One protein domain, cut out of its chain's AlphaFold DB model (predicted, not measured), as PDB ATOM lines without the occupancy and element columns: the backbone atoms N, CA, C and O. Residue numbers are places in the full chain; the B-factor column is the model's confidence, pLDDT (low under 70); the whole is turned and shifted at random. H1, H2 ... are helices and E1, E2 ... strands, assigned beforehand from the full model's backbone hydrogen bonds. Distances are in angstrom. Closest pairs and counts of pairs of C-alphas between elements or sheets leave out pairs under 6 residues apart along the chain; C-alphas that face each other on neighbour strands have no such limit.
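Overview. This is residues 51 to 173 of the 432 residues of an uncharacterized protein of Dictyostelium purpureum (UniProt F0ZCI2). A short ribbon of two parallel strands, E1 and E2, runs through the middle of a flat body, with helices on either side of it: H2 and H5 side by side, with short H1 at a corner of H2, on one side, and H3 and H4 on the other. A long unnamed stretch, residues 85 to 102, crosses from H2 to H3 past E1, where residues 92 to 93 pair briefly with it; short H6 follows H5 near the end. The printed part has 123 residues with six named helices and two named strands, in the order H1 H2 H3 E1 H4 E2 H5 H6, and its class is mostly helix. It is compact, with a radius of gyration of the C-alphas of 14.7 A and spans of 39 by 36 by 20 A.

Along the chain. Find C-alpha 120 at (121.024, 144.783, 169.081); from there E1, residues 120 to 125, runs 16.4 A. Beside it look for E2, residues 147 to 152, 16.1 A long. Between them in the chain is H4, residues 130 to 139, 14.1 A. H2, residues 67 to 84, is the longest helix at 25.7 A and begins at C-alpha 67, (130.962, 140.468, 188.942). H3 is residues 103 to 115, 18.4 A; H5 is residues 159 to 165, 10.1 A. The short ones are H1, residues 56 to 59, and H6, residues 167 to 171, which ends at C-alpha 171, (117.947, 159.520, 174.504).

Arrangement. Start at E1 and E2, parallel at 9 degrees: N 122 and O 148 are 2.9 A apart and N 150 and O 122 2.8 A, within hydrogen-bond range. E1, H4 and E2 form a strand-helix-strand unit, two parallel neighbour strands with a helix between, and its crossover is right-handed. The closest C-alphas of H4 and E2, Gln 134 and Phe 149, are 7.1 A apart. H3 and H4 are close but not clearly touching, Lys 107 to Leu 136 at 6.9 A between C-alphas, at a steep tilt of 47 degrees. Toward H5, the closest C-alphas are those of Ile 152 in E2 and Asn 162, 6.8 A. H5 touches H2 along residues 70 to 78 of H2 alone, closest at the C-alphas of Ala 74 and Val 160, 4.2 A, the same way at a shallow tilt of 31 degrees. H1 and H2 touch only at the corner, C-alphas of Met 58 and Trp 68 at 4.8 A. H5 and H6 meet only through their link. In H2, H3, H4, H5 and H6 every O i to N i+4 pair is within hydrogen-bond range; H1 is too short for one.

Size, cuts and confidence. The C-alphas farthest apart, those of Gln 65 and Glu 115, are 40.7 A apart. The printed part has no cut, and the link from H2 to H3, 18 residues, is long. Mean pLDDT of the printed part is 79.3; look for values under 70 at residues 86 to 98, 128, 141, 143 to 145, 156 to 157 and 169 to 173.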
ATOM      1  N   PHE A  51     120.275 138.871 177.523       87.69
ATOM      2  CA  PHE A  51     121.143 137.716 177.728       87.69
ATOM      3  C   PHE A  51     121.994 137.952 178.975       87.69
ATOM      4  O   PHE A  51     122.540 139.037 179.148       87.69
ATOM      5  N   LEU A  52     122.041 136.971 179.875       90.06
ATOM      6  CA  LEU A  52     122.843 137.026 181.096       90.06
ATOM      7  C   LEU A  52     124.044 136.106 180.934       90.06
ATOM      8  O   LEU A  52     123.862 134.922 180.651       90.06
ATOM      9  N   ASP A  53     125.244 136.630 181.167       88.38
ATOM     10  CA  ASP A  53     126.415 135.775 181.325       88.38
ATOM     11  C   ASP A  53     126.416 135.125 182.717       88.38
ATOM     12  O   ASP A  53     126.281 135.814 183.728       88.38
ATOM     13  N   ASN A  54     126.582 133.802 182.749       91.50
ATOM     14  CA  ASN A  54     126.740 132.978 183.949       91.50
ATOM     15  C   ASN A  54     128.034 132.142 183.899       91.50
ATOM     16  O   ASN A  54     128.133 131.110 184.565       91.50
ATOM     17  N   SER A  55     129.013 132.560 183.096       89.75
ATOM     18  CA  SER A  55     130.327 131.931 183.004       89.75
ATOM     19  C   SER A  55     131.055 131.915 184.355       89.75
ATOM     20  O   SER A  55     130.729 132.655 185.290       89.75
ATOM     21  N   ASN A  56     132.098 131.088 184.470       89.44
ATOM     22  CA  ASN A  56     132.919 131.035 185.684       89.44
ATOM     23  C   ASN A  56     133.573 132.389 186.013       89.44
ATOM     24  O   ASN A  56     133.763 132.700 187.190       89.44
ATOM     25  N   TRP A  57     133.826 133.226 185.003       88.75
ATOM     26  CA  TRP A  57     134.365 134.579 185.155       88.75
ATOM     27  C   TRP A  57     133.435 135.513 185.933       88.75
ATOM     28  O   TRP A  57     133.896 136.450 186.582       88.75
ATOM     29  N   MET A  58     132.128 135.236 185.959       90.25
ATOM     30  CA  MET A  58     131.161 136.010 186.742       90.25
ATOM     31  C   MET A  58     131.340 135.853 188.256       90.25
ATOM     32  O   MET A  58     130.778 136.630 189.032       90.25
ATOM     33  N   ARG A  59     132.154 134.891 188.703       91.12
ATOM     34  CA  ARG A  59     132.522 134.728 190.116       91.12
ATOM     35  C   ARG A  59     133.648 135.664 190.554       91.12
ATOM     36  O   ARG A  59     133.911 135.761 191.752       91.12
ATOM     37  N   ASN A  60     134.295 136.356 189.616       89.69
ATOM     38  CA  ASN A  60     135.388 137.264 189.927       89.69
ATOM     39  C   ASN A  60     134.929 138.395 190.858       89.69
ATOM     40  O   ASN A  60     133.787 138.856 190.812       89.69
ATOM     41  N   SER A  61     135.845 138.835 191.719       90.50
ATOM     42  CA  SER A  61     135.638 139.934 192.674       90.50
ATOM     43  C   SER A  61     136.286 141.237 192.194       90.50
ATOM     44  O   SER A  61     136.708 142.061 192.996       90.50
ATOM     45  N   ASP A  62     136.394 141.410 190.875       86.44
ATOM     46  CA  ASP A  62     136.938 142.609 190.228       86.44
ATOM     47  C   ASP A  62     135.930 143.770 190.164       86.44
ATOM     48  O   ASP A  62     136.288 144.894 189.828       86.44
ATOM     49  N   TYR A  63     134.681 143.505 190.550       87.31
ATOM     50  CA  TYR A  63     133.668 144.507 190.857       87.31
ATOM     51  C   TYR A  63     133.269 144.416 192.337       87.31
ATOM     52  O   TYR A  63     133.371 143.334 192.926       87.31
ATOM     53  N   PRO A  64     132.738 145.497 192.943       84.12
ATOM     54  CA  PRO A  64     132.247 145.457 194.317       84.12
ATOM     55  C   PRO A  64     131.260 144.301 194.549       84.12
ATOM     56  O   PRO A  64     130.314 144.112 193.784       84.12
ATOM     57  N   GLN A  65     131.474 143.547 195.633       86.12
ATOM     58  CA  GLN A  65     130.783 142.293 195.993       86.12
ATOM     59  C   GLN A  65     131.146 141.104 195.092       86.12
ATOM     60  O   GLN A  65     131.723 140.138 195.578       86.12
ATOM     61  N   SER A  66     130.785 141.163 193.811       90.75
ATOM     62  CA  SER A  66     131.190 140.216 192.766       90.75
ATOM     63  C   SER A  66     130.739 140.715 191.394       90.75
ATOM     64  O   SER A  66     129.812 141.532 191.280       90.75
ATOM     65  N   ARG A  67     131.346 140.185 190.330       90.19
ATOM     66  CA  ARG A  67     130.962 140.468 188.942       90.19
ATOM     67  C   ARG A  67     129.507 140.058 188.672       90.19
ATOM     68  O   ARG A  67     128.738 140.853 188.130       90.19
ATOM     69  N   TRP A  68     129.079 138.886 189.152       91.88
ATOM     70  CA  TRP A  68     127.688 138.412 189.063       91.88
ATOM     71  C   TRP A  68     126.702 139.361 189.745       91.88
ATOM     72  O   TRP A  68     125.701 139.773 189.153       91.88
ATOM     73  N   LYS A  69     126.996 139.776 190.984       92.31
ATOM     74  CA  LYS A  69     126.109 140.671 191.734       92.31
ATOM     75  C   LYS A  69     126.029 142.057 191.093       92.31
ATOM     76  O   LYS A  69     124.963 142.680 191.099       92.31
ATOM     77  N   SER A  70     127.127 142.508 190.495       90.62
ATOM     78  CA  SER A  70     127.182 143.749 189.726       90.62
ATOM     79  C   SER A  70     126.322 143.680 188.463       90.62
ATOM     80  O   SER A  70     125.525 144.593 188.245       90.62
ATOM     81  N   GLN A  71     126.388 142.587 187.689       91.69
ATOM     82  CA  GLN A  71     125.525 142.362 186.518       91.69
ATOM     83  C   GLN A  71     124.047 142.348 186.916       91.69
ATOM     84  O   GLN A  71     123.250 143.109 186.363       91.69
ATOM     85  N   TYR A  72     123.690 141.570 187.942       92.62
ATOM     86  CA  TYR A  72     122.325 141.512 188.465       92.62
ATOM     87  C   TYR A  72     121.788 142.900 188.850       92.62
ATOM     88  O   TYR A  72     120.676 143.286 188.474       92.62
ATOM     89  N   THR A  73     122.587 143.678 189.585       91.38
ATOM     90  CA  THR A  73     122.194 145.015 190.048       91.38
ATOM     91  C   THR A  73     122.044 145.983 188.876       91.38
ATOM     92  O   THR A  73     121.089 146.764 188.835       91.38
ATOM     93  N   ALA A  74     122.950 145.920 187.899       90.31
ATOM     94  CA  ALA A  74     122.923 146.793 186.734       90.31
ATOM     95  C   ALA A  74     121.704 146.516 185.846       90.31
ATOM     96  O   ALA A  74     121.011 147.453 185.455       90.31
ATOM     97  N   ILE A  75     121.366 145.245 185.630       89.81
ATOM     98  CA  ILE A  75     120.206 144.834 184.832       89.81
ATOM     99  C   ILE A  75     118.895 145.163 185.536       89.81
ATOM    100  O   ILE A  75     117.990 145.721 184.920       89.81
ATOM    101  N   THR A  76     118.802 144.910 186.841       91.00
ATOM    102  CA  THR A  76     117.622 145.298 187.627       91.00
ATOM    103  C   THR A  76     117.406 146.812 187.569       91.00
ATOM    104  O   THR A  76     116.287 147.288 187.379       91.00
ATOM    105  N   THR A  77     118.488 147.588 187.677       89.12
ATOM    106  CA  THR A  77     118.438 149.052 187.559       89.12
ATOM    107  C   THR A  77     118.013 149.487 186.158       89.12
ATOM    108  O   THR A  77     117.179 150.383 186.025       89.12
ATOM    109  N   LEU A  78     118.545 148.837 185.118       86.50
ATOM    110  CA  LEU A  78     118.179 149.087 183.729       86.50
ATOM    111  C   LEU A  78     116.686 148.839 183.504       86.50
ATOM    112  O   LEU A  78     115.988 149.759 183.090       86.50
ATOM    113  N   ILE A  79     116.184 147.650 183.842       86.06
ATOM    114  CA  ILE A  79     114.770 147.284 183.678       86.06
ATOM    115  C   ILE A  79     113.876 148.280 184.417       86.06
ATOM    116  O   ILE A  79     112.956 148.830 183.821       86.06
ATOM    117  N   ASN A  80     114.191 148.600 185.675       86.94
ATOM    118  CA  ASN A  80     113.424 149.580 186.443       86.94
ATOM    119  C   ASN A  80     113.391 150.958 185.767       86.94
ATOM    120  O   ASN A  80     112.353 151.623 185.773       86.94
ATOM    121  N   ASN A  81     114.503 151.400 185.176       83.06
ATOM    122  CA  ASN A  81     114.548 152.648 184.418       83.06
ATOM    123  C   ASN A  81     113.744 152.558 183.112       83.06
ATOM    124  O   ASN A  81     113.040 153.509 182.779       83.06
ATOM    125  N   LEU A  82     113.809 151.433 182.398       81.31
ATOM    126  CA  LEU A  82     113.056 151.209 181.162       81.31
ATOM    127  C   LEU A  82     111.548 151.201 181.412       81.31
ATOM    128  O   LEU A  82     110.808 151.932 180.751       81.31
ATOM    129  N   THR A  83     111.104 150.465 182.430       81.81
ATOM    130  CA  THR A  83     109.699 150.401 182.838       81.81
ATOM    131  C   THR A  83     109.173 151.770 183.263       81.81
ATOM    132  O   THR A  83     108.084 152.158 182.850       81.81
ATOM    133  N   LYS A  84     109.946 152.542 184.043       84.00
ATOM    134  CA  LYS A  84     109.530 153.880 184.504       84.00
ATOM    135  C   LYS A  84     109.334 154.880 183.369       84.00
ATOM    136  O   LYS A  84     108.459 155.732 183.463       84.00
ATOM    137  N   ASN A  85     110.149 154.796 182.322       75.38
ATOM    138  CA  ASN A  85     110.134 155.764 181.228       75.38
ATOM    139  C   ASN A  85     109.292 155.295 180.018       75.38
ATOM    140  O   ASN A  85     109.279 155.983 179.002       75.38
ATOM    141  N   MET A  86     108.593 154.150 180.111       69.50
ATOM    142  CA  MET A  86     107.763 153.561 179.039       69.50
ATOM    143  C   MET A  86     108.473 153.476 177.678       69.50
ATOM    144  O   MET A  86     107.884 153.749 176.627       69.50
ATOM    145  N   ILE A  87     109.767 153.159 177.689       62.84
ATOM    146  CA  ILE A  87     110.594 153.386 176.509       62.84
ATOM    147  C   ILE A  87     110.491 152.216 175.538       62.84
ATOM    148  O   ILE A  87     110.552 151.061 175.947       62.84
ATOM    149  N   ARG A  88     110.335 152.535 174.249       60.69
ATOM    150  CA  ARG A  88     110.186 151.574 173.155       60.69
ATOM    151  C   ARG A  88     111.558 151.103 172.660       60.69
ATOM    152  O   ARG A  88     112.208 151.888 171.982       60.69
ATOM    153  N   TYR A  89     111.973 149.861 172.914       58.31
ATOM    154  CA  TYR A  89     113.157 149.270 172.270       58.31
ATOM    155  C   TYR A  89     113.137 147.771 171.976       58.31
ATOM    156  O   TYR A  89     112.613 146.950 172.727       58.31
ATOM    157  N   THR A  90     113.815 147.477 170.874       54.19
ATOM    158  CA  THR A  90     114.159 146.179 170.312       54.19
ATOM    159  C   THR A  90     115.451 145.662 170.958       54.19
ATOM    160  O   THR A  90     116.420 146.407 171.015       54.19
ATOM    161  N   LEU A  91     115.407 144.416 171.455       53.22
ATOM    162  CA  LEU A  91     116.497 143.474 171.792       53.22
ATOM    163  C   LEU A  91     117.848 144.035 172.307       53.22
ATOM    164  O   LEU A  91     118.597 144.664 171.571       53.22
ATOM    165  N   TYR A  92     118.252 143.655 173.530       57.53
ATOM    166  CA  TYR A  92     119.571 143.990 174.090       57.53
ATOM    167  C   TYR A  92     120.374 142.734 174.417       57.53
ATOM    168  O   TYR A  92     119.923 141.861 175.157       57.53
ATOM    169  N   MET A  93     121.604 142.648 173.921       60.19
ATOM    170  CA  MET A  93     122.485 141.527 174.206       60.19
ATOM    171  C   MET A  93     123.615 141.970 175.134       60.19
ATOM    172  O   MET A  93     124.476 142.764 174.782       60.19
ATOM    173  N   ILE A  94     123.643 141.434 176.348       56.34
ATOM    174  CA  ILE A  94     124.845 141.507 177.178       56.34
ATOM    175  C   ILE A  94     125.557 140.179 176.949       56.34
ATOM    176  O   ILE A  94     125.168 139.155 177.505       56.34
ATOM    177  N   ALA A  95     126.521 140.181 176.033       57.66
ATOM    178  CA  ALA A  95     127.327 139.012 175.719       57.66
ATOM    179  C   ALA A  95     128.732 139.229 176.268       57.66
ATOM    180  O   ALA A  95     129.354 140.253 175.992       57.66
ATOM    181  N   MET A  96     129.208 138.242 177.015       60.75
ATOM    182  CA  MET A  96     130.624 138.065 177.307       60.75
ATOM    183  C   MET A  96     131.101 136.931 176.411       60.75
ATOM    184  O   MET A  96     130.410 135.914 176.283       60.75
ATOM    185  N   ALA A  97     132.208 137.142 175.708       57.16
ATOM    186  CA  ALA A  97     132.678 136.165 174.737       57.16
ATOM    187  C   ALA A  97     133.478 135.067 175.437       57.16
ATOM    188  O   ALA A  97     134.429 135.343 176.165       57.16
ATOM    189  N   ASP A  98     133.106 133.818 175.168       68.19
ATOM    190  CA  ASP A  98     133.992 132.675 175.370       68.19
ATOM    191  C   ASP A  98     135.226 132.839 174.469       68.19
ATOM    192  O   ASP A  98     135.133 133.356 173.349       68.19
ATOM    193  N   ASP A  99     136.379 132.363 174.934       70.62
ATOM    194  CA  ASP A  99     137.616 132.425 174.171       70.62
ATOM    195  C   ASP A  99     137.553 131.644 172.850       70.62
ATOM    196  O   ASP A  99     138.322 131.925 171.924       70.62
ATOM    197  N   ASN A 100     136.616 130.697 172.759       79.62
ATOM    198  CA  ASN A 100     136.436 129.779 171.639       79.62
ATOM    199  C   ASN A 100     135.399 130.245 170.612       79.62
ATOM    200  O   ASN A 100     134.898 129.438 169.824       79.62
ATOM    201  N   LEU A 101     135.039 131.530 170.611       78.25
ATOM    202  CA  LEU A 101     134.026 132.024 169.693       78.25
ATOM    203  C   LEU A 101     134.474 131.870 168.228       78.25
ATOM    204  O   LEU A 101     135.479 132.436 167.796       78.25
ATOM    205  N   ASN A 102     133.701 131.122 167.440       86.75
ATOM    206  CA  ASN A 102     133.937 131.003 166.008       86.75
ATOM    207  C   ASN A 102     133.516 132.307 165.311       86.75
ATOM    208  O   ASN A 102     132.328 132.591 165.156       86.75
ATOM    209  N   ASN A 103     134.502 133.085 164.859       84.06
ATOM    210  CA  ASN A 103     134.279 134.366 164.184       84.06
ATOM    211  C   ASN A 103     133.322 134.262 162.987       84.06
ATOM    212  O   ASN A 103     132.555 135.193 162.746       84.06
ATOM    213  N   GLN A 104     133.347 133.149 162.243       87.81
ATOM    214  CA  GLN A 104     132.464 132.964 161.094       87.81
ATOM    215  C   GLN A 104     131.011 132.772 161.537       87.81
ATOM    216  O   GLN A 104     130.121 133.420 160.998       87.81
ATOM    217  N   GLU A 105     130.775 131.952 162.563       86.19
ATOM    218  CA  GLU A 105     129.428 131.731 163.100       86.19
ATOM    219  C   GLU A 105     128.839 133.019 163.685       86.19
ATOM    220  O   GLU A 105     127.679 133.349 163.428       86.19
ATOM    221  N   LEU A 106     129.637 133.797 164.428       83.31
ATOM    222  CA  LEU A 106     129.159 135.076 164.951       83.31
ATOM    223  C   LEU A 106     128.860 136.066 163.811       83.31
ATOM    224  O   LEU A 106     127.837 136.749 163.856       83.31
ATOM    225  N   LYS A 107     129.685 136.101 162.754       85.31
ATOM    226  CA  LYS A 107     129.426 136.916 161.556       85.31
ATOM    227  C   LYS A 107     128.109 136.535 160.881       85.31
ATOM    228  O   LYS A 107     127.319 137.417 160.542       85.31
ATOM    229  N   ASP A 108     127.865 135.239 160.712       87.69
ATOM    230  CA  ASP A 108     126.647 134.715 160.092       87.69
ATOM    231  C   ASP A 108     125.406 135.071 160.925       87.69
ATOM    232  O   ASP A 108     124.398 135.524 160.377       87.69
ATOM    233  N   ASN A 109     125.497 134.975 162.256       85.62
ATOM    234  CA  ASN A 109     124.423 135.376 163.168       85.62
ATOM    235  C   ASN A 109     124.138 136.886 163.115       85.62
ATOM    236  O   ASN A 109     122.973 137.287 163.084       85.62
ATOM    237  N   ILE A 110     125.167 137.737 163.060       83.25
ATOM    238  CA  ILE A 110     124.974 139.190 162.939       83.25
ATOM    239  C   ILE A 110     124.335 139.545 161.590       83.25
ATOM    240  O   ILE A 110     123.399 140.346 161.542       83.25
ATOM    241  N   ASN A 111     124.781 138.921 160.497       85.06
ATOM    242  CA  ASN A 111     124.168 139.105 159.180       85.06
ATOM    243  C   ASN A 111     122.700 138.664 159.174       85.06
ATOM    244  O   ASN A 111     121.853 139.365 158.624       85.06
ATOM    245  N   PHE A 112     122.369 137.564 159.851       86.56
ATOM    246  CA  PHE A 112     120.983 137.135 160.015       86.56
ATOM    247  C   PHE A 112     120.138 138.185 160.758       86.56
ATOM    248  O   PHE A 112     119.046 138.525 160.301       86.56
ATOM    249  N   LEU A 113     120.635 138.755 161.863       84.38
ATOM    250  CA  LEU A 113     119.941 139.839 162.573       84.38
ATOM    251  C   LEU A 113     119.754 141.078 161.679       84.38
ATOM    252  O   LEU A 113     118.671 141.670 161.678       84.38
ATOM    253  N   LYS A 114     120.757 141.394 160.846       82.56
ATOM    254  CA  LYS A 114     120.710 142.460 159.830       82.56
ATOM    255  C   LYS A 114     119.600 142.261 158.817       82.56
ATOM    256  O   LYS A 114     118.785 143.156 158.604       82.56
ATOM    257  N   GLU A 115     119.525 141.073 158.226       85.81
ATOM    258  CA  GLU A 115     118.474 140.708 157.275       85.81
ATOM    259  C   GLU A 115     117.074 140.803 157.893       85.81
ATOM    260  O   GLU A 115     116.104 141.120 157.201       85.81
ATOM    261  N   LYS A 116     116.958 140.551 159.203       85.25
ATOM    262  CA  LYS A 116     115.705 140.674 159.960       85.25
ATOM    263  C   LYS A 116     115.435 142.076 160.504       85.25
ATOM    264  O   LYS A 116     114.401 142.263 161.138       85.25
ATOM    265  N   GLN A 117     116.311 143.048 160.237       83.00
ATOM    266  CA  GLN A 117     116.220 144.417 160.757       83.00
ATOM    267  C   GLN A 117     116.100 144.459 162.290       83.00
ATOM    268  O   GLN A 117     115.417 145.315 162.856       83.00
ATOM    269  N   VAL A 118     116.756 143.519 162.973       80.50
ATOM    270  CA  VAL A 118     116.763 143.440 164.434       80.50
ATOM    271  C   VAL A 118     117.916 144.288 164.954       80.50
ATOM    272  O   VAL A 118     119.076 143.996 164.681       80.50
ATOM    273  N   GLY A 119     117.599 145.354 165.689       81.25
ATOM    274  CA  GLY A 119     118.606 146.108 166.439       81.25
ATOM    275  C   GLY A 119     119.133 145.282 167.607       81.25
ATOM    276  O   GLY A 119     118.366 144.535 168.212       81.25
ATOM    277  N   PHE A 120     120.425 145.394 167.902       82.75
ATOM    278  CA  PHE A 120     121.024 144.783 169.081       82.75
ATOM    279  C   PHE A 120     122.191 145.632 169.577       82.75
ATOM    280  O   PHE A 120     123.073 146.015 168.814       82.75
ATOM    281  N   ASP A 121     122.225 145.887 170.878       84.31
ATOM    282  CA  ASP A 121     123.402 146.460 171.522       84.31
ATOM    283  C   ASP A 121     124.214 145.352 172.183       84.31
ATOM    284  O   ASP A 121     123.633 144.401 172.709       84.31
ATOM    285  N   VAL A 122     125.538 145.501 172.179       85.25
ATOM    286  CA  VAL A 122     126.488 144.622 172.863       85.25
ATOM    287  C   VAL A 122     127.153 145.404 173.985       85.25
ATOM    288  O   VAL A 122     127.772 146.440 173.743       85.25
ATOM    289  N   ILE A 123     127.036 144.909 175.217       87.81
ATOM    290  CA  ILE A 123     127.732 145.463 176.383       87.81
ATOM    291  C   ILE A 123     128.750 144.432 176.863       87.81
ATOM    292  O   ILE A 123     128.364 143.414 177.432       87.81
ATOM    293  N   SER A 124     130.029 144.722 176.655       87.50
ATOM    294  CA  SER A 124     131.149 143.909 177.129       87.50
ATOM    295  C   SER A 124     131.739 144.525 178.397       87.50
ATOM    296  O   SER A 124     131.860 145.751 178.495       87.50
ATOM    297  N   PHE A 125     132.070 143.697 179.391       88.12
ATOM    298  CA  PHE A 125     132.672 144.160 180.641       88.12
ATOM    299  C   PHE A 125     133.593 143.103 181.264       88.12
ATOM    300  O   PHE A 125     133.158 142.059 181.729       88.12
ATOM    301  N   GLY A 126     134.891 143.392 181.344       82.50
ATOM    302  CA  GLY A 126     135.863 142.431 181.885       82.50
ATOM    303  C   GLY A 126     136.157 141.240 180.962       82.50
ATOM    304  O   GLY A 126     136.572 140.192 181.466       82.50
ATOM    305  N   ASP A 127     135.945 141.415 179.652       74.88
ATOM    306  CA  ASP A 127     136.328 140.471 178.599       74.88
ATOM    307  C   ASP A 127     137.775 140.698 178.146       74.88
ATOM    308  O   ASP A 127     138.193 141.827 177.886       74.88
ATOM    309  N   ALA A 128     138.523 139.606 177.972       67.81
ATOM    310  CA  ALA A 128     139.878 139.641 177.418       67.81
ATOM    311  C   ALA A 128     139.898 139.822 175.885       67.81
ATOM    312  O   ALA A 128     140.923 140.199 175.325       67.81
ATOM    313  N   GLN A 129     138.776 139.563 175.200       80.12
ATOM    314  CA  GLN A 129     138.694 139.542 173.732       80.12
ATOM    315  C   GLN A 129     137.889 140.705 173.140       80.12
ATOM    316  O   GLN A 129     137.307 140.579 172.059       80.12
ATOM    317  N   ILE A 130     137.869 141.845 173.833       83.81
ATOM    318  CA  ILE A 130     137.140 143.047 173.414       83.81
ATOM    319  C   ILE A 130     137.420 143.425 171.952       83.81
ATOM    320  O   ILE A 130     136.485 143.689 171.196       83.81
ATOM    321  N   ASP A 131     138.684 143.347 171.535       84.81
ATOM    322  CA  ASP A 131     139.120 143.736 170.195       84.81
ATOM    323  C   ASP A 131     138.495 142.853 169.114       84.81
ATOM    324  O   ASP A 131     138.129 143.357 168.057       84.81
ATOM    325  N   LYS A 132     138.300 141.553 169.380       82.81
ATOM    326  CA  LYS A 132     137.675 140.640 168.411       82.81
ATOM    327  C   LYS A 132     136.188 140.922 168.254       82.81
ATOM    328  O   LYS A 132     135.696 140.971 167.129       82.81
ATOM    329  N   ILE A 133     135.475 141.126 169.364       80.75
ATOM    330  CA  ILE A 133     134.041 141.449 169.326       80.75
ATOM    331  C   ILE A 133     133.843 142.797 168.631       80.75
ATOM    332  O   ILE A 133     132.970 142.932 167.776       80.75
ATOM    333  N   GLN A 134     134.687 143.780 168.952       84.75
ATOM    334  CA  GLN A 134     134.638 145.100 168.342       84.75
ATOM    335  C   GLN A 134     134.999 145.061 166.854       84.75
ATOM    336  O   GLN A 134     134.311 145.681 166.046       84.75
ATOM    337  N   GLN A 135     136.039 144.319 166.470       84.50
ATOM    338  CA  GLN A 135     136.398 144.125 165.068       84.50
ATOM    339  C   GLN A 135     135.242 143.487 164.304       84.50
ATOM    340  O   GLN A 135     134.856 143.991 163.255       84.50
ATOM    341  N   LEU A 136     134.637 142.433 164.848       78.81
ATOM    342  CA  LEU A 136     133.523 141.775 164.185       78.81
ATOM    343  C   LEU A 136     132.304 142.691 164.059       78.81
ATOM    344  O   LEU A 136     131.648 142.727 163.017       78.81
ATOM    345  N   TYR A 137     132.023 143.460 165.107       80.62
ATOM    346  CA  TYR A 137     130.995 144.485 165.084       80.62
ATOM    347  C   TYR A 137     131.247 145.485 163.941       80.62
ATOM    348  O   TYR A 137     130.354 145.728 163.126       80.62
ATOM    349  N   ASN A 138     132.479 145.981 163.803       84.25
ATOM    350  CA  ASN A 138     132.874 146.899 162.731       84.25
ATOM    351  C   ASN A 138     132.779 146.254 161.335       84.25
ATOM    352  O   ASN A 138     132.257 146.870 160.403       84.25
ATOM    353  N   ASP A 139     133.218 145.002 161.193       80.19
ATOM    354  CA  ASP A 139     133.245 144.262 159.924       80.19
ATOM    355  C   ASP A 139     131.844 144.001 159.359       80.19
ATOM    356  O   ASP A 139     131.666 143.835 158.149       80.19
ATOM    357  N   THR A 140     130.823 143.968 160.218       72.31
ATOM    358  CA  THR A 140     129.435 143.754 159.782       72.31
ATOM    359  C   THR A 140     128.806 144.996 159.140       72.31
ATOM    360  O   THR A 140     127.721 144.893 158.545       72.31
ATOM    361  N   ASN A 141     129.507 146.143 159.198       68.62
ATOM    362  CA  ASN A 141     129.150 147.432 158.599       68.62
ATOM    363  C   ASN A 141     127.638 147.667 158.673       68.62
ATOM    364  O   ASN A 141     126.947 147.704 157.647       68.62
ATOM    365  N   TYR A 142     127.102 147.634 159.895       71.62
ATOM    366  CA  TYR A 142     125.678 147.784 160.153       71.62
ATOM    367  C   TYR A 142     125.341 149.268 159.945       71.62
ATOM    368  O   TYR A 142     125.721 150.092 160.774       71.62
ATOM    369  N   PRO A 143     124.709 149.650 158.819       56.62
ATOM    370  CA  PRO A 143     124.631 151.052 158.411       56.62
ATOM    371  C   PRO A 143     123.592 151.852 159.212       56.62
ATOM    372  O   PRO A 143     123.465 153.057 159.014       56.62
ATOM    373  N   ASP A 144     122.863 151.199 160.120       62.03
ATOM    374  CA  ASP A 144     121.758 151.786 160.866       62.03
ATOM    375  C   ASP A 144     122.100 151.971 162.348       62.03
ATOM    376  O   ASP A 144     122.719 151.117 162.981       62.03
ATOM    377  N   SER A 145     121.596 153.068 162.921       63.50
ATOM    378  CA  SER A 145     121.752 153.530 164.315       63.50
ATOM    379  C   SER A 145     121.241 152.581 165.412       63.50
ATOM    380  O   SER A 145     121.100 152.992 166.564       63.50
ATOM    381  N   ASN A 146     120.861 151.358 165.057       71.75
ATOM    382  CA  ASN A 146     120.096 150.450 165.910       71.75
ATOM    383  C   ASN A 146     120.958 149.376 166.573       71.75
ATOM    384  O   ASN A 146     120.415 148.514 167.261       71.75
ATOM    385  N   CYS A 147     122.266 149.424 166.352       78.38
ATOM    386  CA  CYS A 147     123.219 148.612 167.074       78.38
ATOM    387  C   CYS A 147     124.284 149.532 167.666       78.38
ATOM    388  O   CYS A 147     124.686 150.519 167.038       78.38
ATOM    389  N   ASN A 148     124.748 149.212 168.868       84.69
ATOM    390  CA  ASN A 148     125.854 149.891 169.522       84.69
ATOM    391  C   ASN A 148     126.730 148.876 170.253       84.69
ATOM    392  O   ASN A 148     126.237 147.939 170.878       84.69
ATOM    393  N   PHE A 149     128.036 149.112 170.234       86.06
ATOM    394  CA  PHE A 149     128.994 148.365 171.036       86.06
ATOM    395  C   PHE A 149     129.481 149.230 172.200       86.06
ATOM    396  O   PHE A 149     129.945 150.356 172.005       86.06
ATOM    397  N   TYR A 150     129.382 148.697 173.413       87.25
ATOM    398  CA  TYR A 150     129.803 149.348 174.644       87.25
ATOM    399  C   TYR A 150     130.848 148.497 175.351       87.25
ATOM    400  O   TYR A 150     130.539 147.431 175.874       87.25
ATOM    401  N   ASN A 151     132.073 149.011 175.406       88.50
ATOM    402  CA  ASN A 151     133.125 148.470 176.254       88.50
ATOM    403  C   ASN A 151     133.090 149.169 177.618       88.50
ATOM    404  O   ASN A 151     133.370 150.368 177.710       88.50
ATOM    405  N   ILE A 152     132.747 148.434 178.672       87.38
ATOM    406  CA  ILE A 152     132.828 148.913 180.048       87.38
ATOM    407  C   ILE A 152     134.125 148.383 180.652       87.38
ATOM    408  O   ILE A 152     134.250 147.205 180.988       87.38
ATOM    409  N   LEU A 153     135.088 149.288 180.813       82.88
ATOM    410  CA  LEU A 153     136.336 148.964 181.484       82.88
ATOM    411  C   LEU A 153     136.061 148.597 182.952       82.88
ATOM    412  O   LEU A 153     135.262 149.281 183.600       82.88
ATOM    413  N   PRO A 154     136.737 147.567 183.492       72.50
ATOM    414  CA  PRO A 154     136.720 147.280 184.916       72.50
ATOM    415  C   PRO A 154     137.458 148.414 185.631       72.50
ATOM    416  O   PRO A 154     138.681 148.427 185.743       72.50
ATOM    417  N   ASN A 155     136.717 149.433 186.043       74.38
ATOM    418  CA  ASN A 155     137.210 150.501 186.894       74.38
ATOM    419  C   ASN A 155     136.504 150.421 188.256       74.38
ATOM    420  O   ASN A 155     135.581 149.635 188.454       74.38
ATOM    421  N   ASN A 156     136.922 151.259 189.206       58.06
ATOM    422  CA  ASN A 156     136.273 151.341 190.520       58.06
ATOM    423  C   ASN A 156     134.792 151.776 190.449       58.06
ATOM    424  O   ASN A 156     134.111 151.766 191.477       58.06
ATOM    425  N   ASP A 157     134.282 152.176 189.277       67.44
ATOM    426  CA  ASP A 157     132.868 152.484 189.129       67.44
ATOM    427  C   ASP A 157     132.046 151.197 189.035       67.44
ATOM    428  O   ASP A 157     132.358 150.245 188.323       67.44
ATOM    429  N   LEU A 158     130.910 151.194 189.728       79.38
ATOM    430  CA  LEU A 158     129.937 150.115 189.631       79.38
ATOM    431  C   LEU A 158     129.473 149.960 188.176       79.38
ATOM    432  O   LEU A 158     129.111 150.949 187.535       79.38
ATOM    433  N   LEU A 159     129.356 148.718 187.695       85.56
ATOM    434  CA  LEU A 159     128.768 148.385 186.387       85.56
ATOM    435  C   LEU A 159     127.439 149.129 186.140       85.56
ATOM    436  O   LEU A 159     127.175 149.626 185.049       85.56
ATOM    437  N   VAL A 160     126.639 149.303 187.197       87.88
ATOM    438  CA  VAL A 160     125.400 150.096 187.219       87.88
ATOM    439  C   VAL A 160     125.611 151.540 186.737       87.88
ATOM    440  O   VAL A 160     124.825 152.057 185.943       87.88
ATOM    441  N   SER A 161     126.663 152.208 187.216       88.12
ATOM    442  CA  SER A 161     126.996 153.596 186.870       88.12
ATOM    443  C   SER A 161     127.309 153.720 185.382       88.12
ATOM    444  O   SER A 161     126.822 154.631 184.719       88.12
ATOM    445  N   ASN A 162     128.059 152.764 184.832       87.12
ATOM    446  CA  ASN A 162     128.401 152.750 183.414       87.12
ATOM    447  C   ASN A 162     127.184 152.436 182.534       87.12
ATOM    448  O   ASN A 162     126.907 153.190 181.601       87.12
ATOM    449  N   ILE A 163     126.385 151.420 182.886       85.75
ATOM    450  CA  ILE A 163     125.170 151.080 182.131       85.75
ATOM    451  C   ILE A 163     124.182 152.249 182.128       85.75
ATOM    452  O   ILE A 163     123.675 152.616 181.077       85.75
ATOM    453  N   THR A 164     123.943 152.912 183.260       83.19
ATOM    454  CA  THR A 164     122.993 154.044 183.320       83.19
ATOM    455  C   THR A 164     123.446 155.294 182.556       83.19
ATOM    456  O   THR A 164     122.619 156.163 182.262       83.19
ATOM    457  N   LYS A 165     124.735 155.404 182.211       84.81
ATOM    458  CA  LYS A 165     125.289 156.514 181.421       84.81
ATOM    459  C   LYS A 165     125.169 156.308 179.910       84.81
ATOM    460  O   LYS A 165     125.396 157.287 179.188       84.81
ATOM    461  N   LEU A 166     124.824 155.103 179.444       82.06
ATOM    462  CA  LEU A 166     124.729 154.780 178.020       82.06
ATOM    463  C   LEU A 166     123.781 155.751 177.298       82.06
ATOM    464  O   LEU A 166     122.702 156.091 177.789       82.06
ATOM    465  N   GLN A 167     124.225 156.255 176.145       70.19
ATOM    466  CA  GLN A 167     123.589 157.388 175.465       70.19
ATOM    467  C   GLN A 167     122.159 157.087 175.028       70.19
ATOM    468  O   GLN A 167     121.313 157.972 175.123       70.19
ATOM    469  N   TRP A 168     121.849 155.853 174.624       70.19
ATOM    470  CA  TRP A 168     120.478 155.500 174.273       70.19
ATOM    471  C   TRP A 168     119.556 155.616 175.486       70.19
ATOM    472  O   TRP A 168     118.516 156.243 175.346       70.19
ATOM    473  N   ILE A 169     119.969 155.196 176.695       62.41
ATOM    474  CA  ILE A 169     119.206 155.406 177.945       62.41
ATOM    475  C   ILE A 169     118.945 156.898 178.196       62.41
ATOM    476  O   ILE A 169     117.876 157.278 178.677       62.41
ATOM    477  N   LYS A 170     119.895 157.772 177.847       56.97
ATOM    478  CA  LYS A 170     119.699 159.229 177.926       56.97
ATOM    479  C   LYS A 170     118.755 159.742 176.837       56.97
ATOM    480  O   LYS A 170     117.900 160.568 177.143       56.97
ATOM    481  N   GLY A 171     118.857 159.225 175.614       50.75
ATOM    482  CA  GLY A 171     117.947 159.520 174.504       50.75
ATOM    483  C   GLY A 171     116.500 159.128 174.808       50.75
ATOM    484  O   GLY A 171     115.573 159.829 174.415       50.75
ATOM    485  N   CYS A 172     116.301 158.092 175.621       44.69
ATOM    486  CA  CYS A 172     114.992 157.707 176.137       44.69
ATOM    487  C   CYS A 172     114.319 158.758 177.020       44.69
ATOM    488  O   CYS A 172     113.095 158.798 177.118       44.69
ATOM    489  N   LYS A 173     115.112 159.578 177.724       40.81
ATOM    490  CA  LYS A 173     114.581 160.645 178.583       40.81
ATOM    491  C   LYS A 173     113.989 161.796 177.764       40.81
ATOM    492  O   LYS A 173     113.384 162.697 178.338       40.81
TER     493      LYS A 173